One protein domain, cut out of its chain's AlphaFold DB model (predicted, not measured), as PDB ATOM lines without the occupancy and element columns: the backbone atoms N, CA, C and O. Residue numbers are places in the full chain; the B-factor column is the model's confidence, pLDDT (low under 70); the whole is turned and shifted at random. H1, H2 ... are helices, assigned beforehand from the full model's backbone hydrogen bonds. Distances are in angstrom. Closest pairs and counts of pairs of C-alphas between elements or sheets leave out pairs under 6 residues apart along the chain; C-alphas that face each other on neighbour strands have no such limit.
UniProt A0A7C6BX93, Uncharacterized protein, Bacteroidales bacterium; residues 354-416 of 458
ATOM      1  N   LYS A 354     121.017  67.412 110.245       93.81
ATOM      2  CA  LYS A 354     120.037  66.613 109.495       93.81
ATOM      3  C   LYS A 354     119.347  67.418 108.385       93.81
ATOM      4  O   LYS A 354     118.132  67.387 108.247       93.81
ATOM      5  N   VAL A 355     120.128  68.174 107.615       93.56
ATOM      6  CA  VAL A 355     119.617  68.947 106.472       93.56
ATOM      7  C   VAL A 355     119.478  68.022 105.261       93.56
ATOM      8  O   VAL A 355     120.445  67.801 104.526       93.56
ATOM      9  N   GLU A 356     118.281  67.474 105.063       91.06
ATOM     10  CA  GLU A 356     117.980  66.516 103.985       91.06
ATOM     11  C   GLU A 356     118.155  67.143 102.588       91.06
ATOM     12  O   GLU A 356     118.766  66.563 101.690       91.06
ATOM     13  N   GLU A 357     117.738  68.399 102.432       92.31
ATOM     14  CA  GLU A 357     117.744  69.142 101.163       92.31
ATOM     15  C   GLU A 357     119.061  69.888 100.887       92.31
ATOM     16  O   GLU A 357     119.127  70.809 100.072       92.31
ATOM     17  N   SER A 358     120.150  69.494 101.552       94.50
ATOM     18  CA  SER A 358     121.452  70.167 101.418       94.50
ATOM     19  C   SER A 358     121.970  70.191  99.975       94.50
ATOM     20  O   SER A 358     122.599  71.163  99.563       94.50
ATOM     21  N   HIS A 359     121.666  69.165  99.180       95.06
ATOM     22  CA  HIS A 359     122.016  69.114  97.762       95.06
ATOM     23  C   HIS A 359     121.284  70.184  96.931       95.06
ATOM     24  O   HIS A 359     121.916  70.811  96.081       95.06
ATOM     25  N   LEU A 360     119.998  70.445  97.209       96.44
ATOM     26  CA  LEU A 360     119.228  71.514  96.560       96.44
ATOM     27  C   LEU A 360     119.805  72.880  96.932       96.44
ATOM     28  O   LEU A 360     120.114  73.680  96.053       96.44
ATOM     29  N   PHE A 361     120.057  73.104  98.225       97.50
ATOM     30  CA  PHE A 361     120.696  74.324  98.717       97.50
ATOM     31  C   PHE A 361     122.043  74.606  98.026       97.50
ATOM     32  O   PHE A 361     122.288  75.721  97.556       97.50
ATOM     33  N   LEU A 362     122.917  73.597  97.937       96.81
ATOM     34  CA  LEU A 362     124.222  73.730  97.285       96.81
ATOM     35  C   LEU A 362     124.089  73.983  95.777       96.81
ATOM     36  O   LEU A 362     124.812  74.830  95.249       96.81
ATOM     37  N   GLY A 363     123.154  73.302  95.104       96.19
ATOM     38  CA  GLY A 363     122.847  73.528  93.690       96.19
ATOM     39  C   GLY A 363     122.421  74.972  93.425       96.19
ATOM     40  O   GLY A 363     122.997  75.647  92.575       96.19
ATOM     41  N   ARG A 364     121.509  75.504  94.245       96.31
ATOM     42  CA  ARG A 364     121.044  76.896  94.148       96.31
ATOM     43  C   ARG A 364     122.150  77.910  94.430       96.31
ATOM     44  O   ARG A 364     122.278  78.904  93.715       96.31
ATOM     45  N   ALA A 365     123.008  77.656  95.419       96.25
ATOM     46  CA  ALA A 365     124.165  78.512  95.687       96.25
ATOM     47  C   ALA A 365     125.177  78.522  94.522       96.25
ATOM     48  O   ALA A 365     125.813  79.549  94.257       96.25
ATOM     49  N   TYR A 366     125.325  77.394  93.821       95.12
ATOM     50  CA  TYR A 366     126.151  77.289  92.620       95.12
ATOM     51  C   TYR A 366     125.538  78.051  91.436       95.12
ATOM     52  O   TYR A 366     126.220  78.878  90.834       95.12
ATOM     53  N   GLU A 367     124.244  77.861  91.158       95.25
ATOM     54  CA  GLU A 367     123.510  78.558  90.088       95.25
ATOM     55  C   GLU A 367     123.556  80.084  90.247       95.25
ATOM     56  O   GLU A 367     123.790  80.817  89.286       95.25
ATOM     57  N   LEU A 368     123.430  80.576  91.481       94.88
ATOM     58  CA  LEU A 368     123.559  81.999  91.806       94.88
ATOM     59  C   LEU A 368     125.014  82.510  91.785       94.88
ATOM     60  O   LEU A 368     125.248  83.701  92.004       94.88
ATOM     61  N   SER A 369     126.005  81.647  91.530       94.25
ATOM     62  CA  SER A 369     127.437  81.981  91.550       94.25
ATOM     63  C   SER A 369     127.881  82.610  92.880       94.25
ATOM     64  O   SER A 369     128.558  83.649  92.913       94.25
ATOM     65  N   VAL A 370     127.448  82.010  93.994       94.94
ATOM     66  CA  VAL A 370     127.747  82.442  95.374       94.94
ATOM     67  C   VAL A 370     128.288  81.315  96.255       94.94
ATOM     68  O   VAL A 370     128.472  81.516  97.451       94.94
ATOM     69  N   PHE A 371     128.593  80.151  95.677       93.06
ATOM     70  CA  PHE A 371     129.101  78.985  96.401       93.06
ATOM     71  C   PHE A 371     130.309  79.304  97.304       93.06
ATOM     72  O   PHE A 371     130.343  78.887  98.458       93.06
ATOM     73  N   GLU A 372     131.254  80.131  96.841       91.38
ATOM     74  CA  GLU A 372     132.423  80.534  97.640       91.38
ATOM     75  C   GLU A 372     132.062  81.276  98.939       91.38
ATOM     76  O   GLU A 372     132.822  81.222  99.908       91.38
ATOM     77  N   LEU A 373     130.894  81.930  99.013       93.69
ATOM     78  CA  LEU A 373     130.435  82.565 100.252       93.69
ATOM     79  C   LEU A 373     130.218  81.529 101.359       93.69
ATOM     80  O   LEU A 373     130.508  81.817 102.520       93.69
ATOM     81  N   LEU A 374     129.793  80.310 101.014       95.38
ATOM     82  CA  LEU A 374     129.530  79.229 101.971       95.38
ATOM     83  C   LEU A 374     130.780  78.808 102.752       95.38
ATOM     84  O   LEU A 374     130.675  78.207 103.819       95.38
ATOM     85  N   ARG A 375     131.974  79.176 102.273       93.38
ATOM     86  CA  ARG A 375     133.236  78.947 102.984       93.38
ATOM     87  C   ARG A 375     133.403  79.846 104.213       93.38
ATOM     88  O   ARG A 375     134.298  79.627 105.031       93.38
ATOM     89  N   ILE A 376     132.548  80.854 104.380       92.06
ATOM     90  CA  ILE A 376     132.508  81.731 105.550       92.06
ATOM     91  C   ILE A 376     131.279  81.355 106.395       92.06
ATOM     92  O   ILE A 376     130.155  81.421 105.897       92.06
ATOM     93  N   PRO A 377     131.451  81.021 107.693       92.50
ATOM     94  CA  PRO A 377     130.356  80.527 108.532       92.50
ATOM     95  C   PRO A 377     129.127  81.432 108.597       92.50
ATOM     96  O   PRO A 377     128.015  80.920 108.666       92.50
ATOM     97  N   PHE A 378     129.315  82.757 108.595       92.25
ATOM     98  CA  PHE A 378     128.207  83.714 108.595       92.25
ATOM     99  C   PHE A 378     127.291  83.507 107.382       92.25
ATOM    100  O   PHE A 378     126.102  83.261 107.560       92.25
ATOM    101  N   TYR A 379     127.846  83.518 106.166       94.75
ATOM    102  CA  TYR A 379     127.049  83.347 104.954       94.75
ATOM    103  C   TYR A 379     126.417  81.959 104.887       94.75
ATOM    104  O   TYR A 379     125.227  81.871 104.624       94.75
ATOM    105  N   LEU A 380     127.153  80.886 105.209       95.56
ATOM    106  CA  LEU A 380     126.573  79.539 105.253       95.56
ATOM    107  C   LEU A 380     125.341  79.473 106.167       95.56
ATOM    108  O   LEU A 380     124.316  78.921 105.779       95.56
ATOM    109  N   LYS A 381     125.433  80.044 107.373       93.62
ATOM    110  CA  LYS A 381     124.346  80.029 108.359       93.62
ATOM    111  C   LYS A 381     123.147  80.851 107.917       93.62
ATOM    112  O   LYS A 381     122.037  80.333 107.960       93.62
ATOM    113  N   GLU A 382     123.357  82.097 107.496       94.38
ATOM    114  CA  GLU A 382     122.245  82.972 107.111       94.38
ATOM    115  C   GLU A 382     121.595  82.517 105.800       94.38
ATOM    116  O   GLU A 382     120.370  82.509 105.701       94.38
ATOM    117  N   MET A 383     122.383  82.043 104.828       96.50
ATOM    118  CA  MET A 383     121.848  81.475 103.587       96.50
ATOM    119  C   MET A 383     121.044  80.203 103.853       96.50
ATOM    120  O   MET A 383     119.939  80.069 103.337       96.50
ATOM    121  N   LEU A 384     121.564  79.281 104.673       95.75
ATOM    122  CA  LEU A 384     120.841  78.057 105.018       95.75
ATOM    123  C   LEU A 384     119.563  78.369 105.803       95.75
ATOM    124  O   LEU A 384     118.519  77.786 105.542       95.75
ATOM    125  N   LYS A 385     119.625  79.302 106.758       94.69
ATOM    126  CA  LYS A 385     118.457  79.763 107.517       94.69
ATOM    127  C   LYS A 385     117.383  80.334 106.591       94.69
ATOM    128  O   LYS A 385     116.208  80.031 106.779       94.69
ATOM    129  N   TYR A 386     117.773  81.142 105.604       95.38
ATOM    130  CA  TYR A 386     116.841  81.664 104.608       95.38
ATOM    131  C   TYR A 386     116.219  80.529 103.787       95.38
ATOM    132  O   TYR A 386     114.997  80.435 103.724       95.38
ATOM    133  N   PHE A 387     117.050  79.634 103.243       96.38
ATOM    134  CA  PHE A 387     116.608  78.490 102.446       96.38
ATOM    135  C   PHE A 387     115.590  77.628 103.200       96.38
ATOM    136  O   PHE A 387     114.496  77.398 102.709       96.38
ATOM    137  N   LEU A 388     115.889  77.253 104.446       93.88
ATOM    138  CA  LEU A 388     114.998  76.433 105.276       93.88
ATOM    139  C   LEU A 388     113.701  77.139 105.705       93.88
ATOM    140  O   LEU A 388     112.822  76.490 106.259       93.88
ATOM    141  N   SER A 389     113.596  78.461 105.543       94.31
ATOM    142  CA  SER A 389     112.383  79.218 105.890       94.31
ATOM    143  C   SER A 389     111.526  79.597 104.682       94.31
ATOM    144  O   SER A 389     110.397  80.038 104.878       94.31
ATOM    145  N   HIS A 390     112.049  79.447 103.463       93.62
ATOM    146  CA  HIS A 390     111.392  79.866 102.219       93.62
ATOM    147  C   HIS A 390     111.419  78.780 101.130       93.62
ATOM    148  O   HIS A 390     111.012  79.055 100.003       93.62
ATOM    149  N   ASP A 391     111.939  77.593 101.450       91.00
ATOM    150  CA  ASP A 391     112.139  76.428 100.575       91.00
ATOM    151  C   ASP A 391     113.047  76.664  99.344       91.00
ATOM    152  O   ASP A 391     113.253  75.766  98.529       91.00
ATOM    153  N   ASP A 392     113.634  77.859  99.198       95.19
ATOM    154  CA  ASP A 392     114.643  78.189  98.185       95.19
ATOM    155  C   ASP A 392     115.505  79.396  98.619       95.19
ATOM    156  O   ASP A 392     115.180  80.151  99.540       95.19
ATOM    157  N   LEU A 393     116.632  79.600  97.935       95.88
ATOM    158  CA  LEU A 393     117.378  80.852  97.947       95.88
ATOM    159  C   LEU A 393     116.669  81.923  97.092       95.88
ATOM    160  O   LEU A 393     115.876  81.599  96.206       95.88
ATOM    161  N   PRO A 394     116.964  83.219  97.310       94.75
ATOM    162  CA  PRO A 394     116.421  84.301  96.491       94.75
ATOM    163  C   PRO A 394     116.700  84.105  95.000       94.75
ATOM    164  O   PRO A 394     117.720  83.535  94.611       94.75
ATOM    165  N   LYS A 395     115.816  84.635  94.146       92.19
ATOM    166  CA  LYS A 395     115.897  84.423  92.692       92.19
ATOM    167  C   LYS A 395     117.137  85.058  92.083       92.19
ATOM    168  O   LYS A 395     117.638  84.577  91.068       92.19
ATOM    169  N   THR A 396     117.618  86.147  92.678       92.75
ATOM    170  CA  THR A 396     118.777  86.886  92.180       92.75
ATOM    171  C   THR A 396     119.874  87.011  93.230       92.75
ATOM    172  O   THR A 396     119.636  87.132  94.433       92.75
ATOM    173  N   LYS A 397     121.120  87.084  92.747       91.00
ATOM    174  CA  LYS A 397     122.299  87.367  93.576       91.00
ATOM    175  C   LYS A 397     122.180  88.708  94.316       91.00
ATOM    176  O   LYS A 397     122.644  88.825  95.447       91.00
ATOM    177  N   SER A 398     121.539  89.704  93.703       87.75
ATOM    178  CA  SER A 398     121.315  91.025  94.302       87.75
ATOM    179  C   SER A 398     120.368  90.974  95.501       87.75
ATOM    180  O   SER A 398     120.691  91.533  96.546       87.75
ATOM    181  N   GLU A 399     119.235  90.274  95.380       92.50
ATOM    182  CA  GLU A 399     118.306  90.059  96.500       92.50
ATOM    183  C   GLU A 399     118.998  89.322  97.648       92.50
ATOM    184  O   GLU A 399     118.896  89.736  98.803       92.50
ATOM    185  N   LEU A 400     119.773  88.282  97.325       94.25
ATOM    186  CA  LEU A 400     120.547  87.547  98.318       94.25
ATOM    187  C   LEU A 400     121.526  88.451  99.076       94.25
ATOM    188  O   LEU A 400     121.559  88.419 100.305       94.25
ATOM    189  N   TYR A 401     122.310  89.277  98.380       91.19
ATOM    190  CA  TYR A 401     123.216  90.203  99.063       91.19
ATOM    191  C   TYR A 401     122.475  91.219  99.921       91.19
ATOM    192  O   TYR A 401     122.962  91.540 101.001       91.19
ATOM    193  N   GLN A 402     121.314  91.703  99.482       88.69
ATOM    194  CA  GLN A 402     120.518  92.627 100.281       88.69
ATOM    195  C   GLN A 402     120.107  91.987 101.613       88.69
ATOM    196  O   GLN A 402     120.340  92.576 102.667       88.69
ATOM    197  N   ILE A 403     119.618  90.744 101.571       90.88
ATOM    198  CA  ILE A 403     119.275  89.961 102.766       90.88
ATOM    199  C   ILE A 403     120.495  89.779 103.677       90.88
ATOM    200  O   ILE A 403     120.418  90.043 104.875       90.88
ATOM    201  N   LEU A 404     121.644  89.379 103.124       91.81
ATOM    202  CA  LEU A 404     122.869  89.165 103.903       91.81
ATOM    203  C   LEU A 404     123.397  90.460 104.540       91.81
ATOM    204  O   LEU A 404     123.901  90.436 105.664       91.81
ATOM    205  N   ILE A 405     123.280  91.594 103.846       87.44
ATOM    206  CA  ILE A 405     123.654  92.907 104.380       87.44
ATOM    207  C   ILE A 405     122.720  93.294 105.527       87.44
ATOM    208  O   ILE A 405     123.203  93.691 106.589       87.44
ATOM    209  N   ASP A 406     121.408  93.150 105.346       85.19
ATOM    210  CA  ASP A 406     120.426  93.444 106.390       85.19
ATOM    211  C   ASP A 406     120.649  92.563 107.633       85.19
ATOM    212  O   ASP A 406     120.682  93.077 108.754       85.19
ATOM    213  N   GLU A 407     120.924  91.268 107.454       87.12
ATOM    214  CA  GLU A 407     121.251  90.377 108.573       87.12
ATOM    215  C   GLU A 407     122.575  90.742 109.255       87.12
ATOM    216  O   GLU A 407     122.684  90.678 110.483       87.12
ATOM    217  N   SER A 408     123.570  91.216 108.501       84.25
ATOM    218  CA  SER A 408     124.820  91.699 109.097       84.25
ATOM    219  C   SER A 408     124.601  92.903 110.023       84.25
ATOM    220  O   SER A 408     125.194  92.959 111.102       84.25
ATOM    221  N   PHE A 409     123.694  93.822 109.663       80.56
ATOM    222  CA  PHE A 409     123.313  94.938 110.531       80.56
ATOM    223  C   PHE A 409     122.571  94.458 111.781       80.56
ATOM    224  O   PHE A 409     122.878  94.921 112.878       80.56
ATOM    225  N   ASN A 410     121.649  93.500 111.639       78.88
ATOM    226  CA  ASN A 410     120.915  92.931 112.773       78.88
ATOM    227  C   ASN A 410     121.855  92.273 113.798       78.88
ATOM    228  O   ASN A 410     121.648  92.383 115.010       78.88
ATOM    229  N   ILE A 411     122.898  91.580 113.331       75.94
ATOM    230  CA  ILE A 411     123.926  90.990 114.199       75.94
ATOM    231  C   ILE A 411     124.733  92.087 114.903       75.94
ATOM    232  O   ILE A 411     124.930  92.019 116.119       75.94
ATOM    233  N   ASP A 412     125.146  93.125 114.177       72.56
ATOM    234  CA  ASP A 412     125.859  94.268 114.750       72.56
ATOM    235  C   ASP A 412     125.029  94.995 115.827       72.56
ATOM    236  O   ASP A 412     125.583  95.389 116.857       72.56
ATOM    237  N   GLU A 413     123.709  95.132 115.645       70.19
ATOM    238  CA  GLU A 413     122.795  95.699 116.654       70.19
ATOM    239  C   GLU A 413     122.740  94.867 117.933       70.19
ATOM    240  O   GLU A 413     122.741  95.425 119.030       70.19
ATOM    241  N   LYS A 414     122.736  93.534 117.814       67.12
ATOM    242  CA  LYS A 414     122.750  92.634 118.978       67.12
ATOM    243  C   LYS A 414     124.061  92.725 119.762       67.12
ATOM    244  O   LYS A 414     124.057  92.534 120.976       67.12
ATOM    245  N   HIS A 415     125.176  93.013 119.086       62.44
ATOM    246  CA  HIS A 415     126.499  93.091 119.710       62.44
ATOM    247  C   HIS A 415     126.871  94.486 120.235       62.44
ATOM    248  O   HIS A 415     127.659  94.585 121.177       62.44
ATOM    249  N   LYS A 416     126.317  95.570 119.678       59.31
ATOM    250  CA  LYS A 416     126.647  96.948 120.075       59.31
ATOM    251  C   LYS A 416     125.565  97.532 120.984       59.31
ATOM    252  O   LYS A 416     124.442  97.774 120.565       59.31
TER     253      LYS A 416
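AT A GLANCE: This is residues 354 to 416 of the 458 residues of an uncharacterized protein of Bacteroidales bacterium (UniProt A0A7C6BX93). The longest helix, H4, and the shorter H1 make a V, and H3 runs crosswise between them, with the short H2 at the corner before H3. Residues 409 to 416, of which 409 to 415 belong to H4, stick out as an arm. The 63 printed residues hold four named helices, H1 to H4 in order, and no named strand: all helix. The whole is compact, radius of gyration of the C-alphas 11.7 A, spanning 36 by 27 by 22 A.

HOW THE PARTS SIT: H4, residues 397 to 415, touches H3, residues 377 to 390, at a steep tilt of 67 degrees, opposite ways; the closest C-alphas, of Glu 382 and Leu 404, are 7.0 A apart. H1, residues 358 to 367, is close to H3 but not clearly touching, about perpendicular at 75 degrees, with the closest C-alphas, of Phe 361 and Phe 387, 6.9 A apart. H2, residues 371 to 375, only just touches H3, with 3 pairs of C-alphas within 8 A, and only at the corner; the closest, of Leu 374 and Leu 380, are 4.4 A apart. H1 and H2 are apart from H4. Every O i to N i+4 pair is within hydrogen-bond range in H1, H3 and H4; H2 has 0 of 1, but 2 of 2 O i to N i+3 pairs.

IN THESE COORDINATES: H4 is 27.1 A long, H3 20.0 A, H1 14.2 A and H2 7.8 A. C-alpha 358 is at (121.452, 70.167, 101.418) and C-alpha 415 at (126.499, 93.091, 119.710).

THE WHOLE: The printed part has no cut and no long link; pLDDT is under 70 at residues 414 to 416.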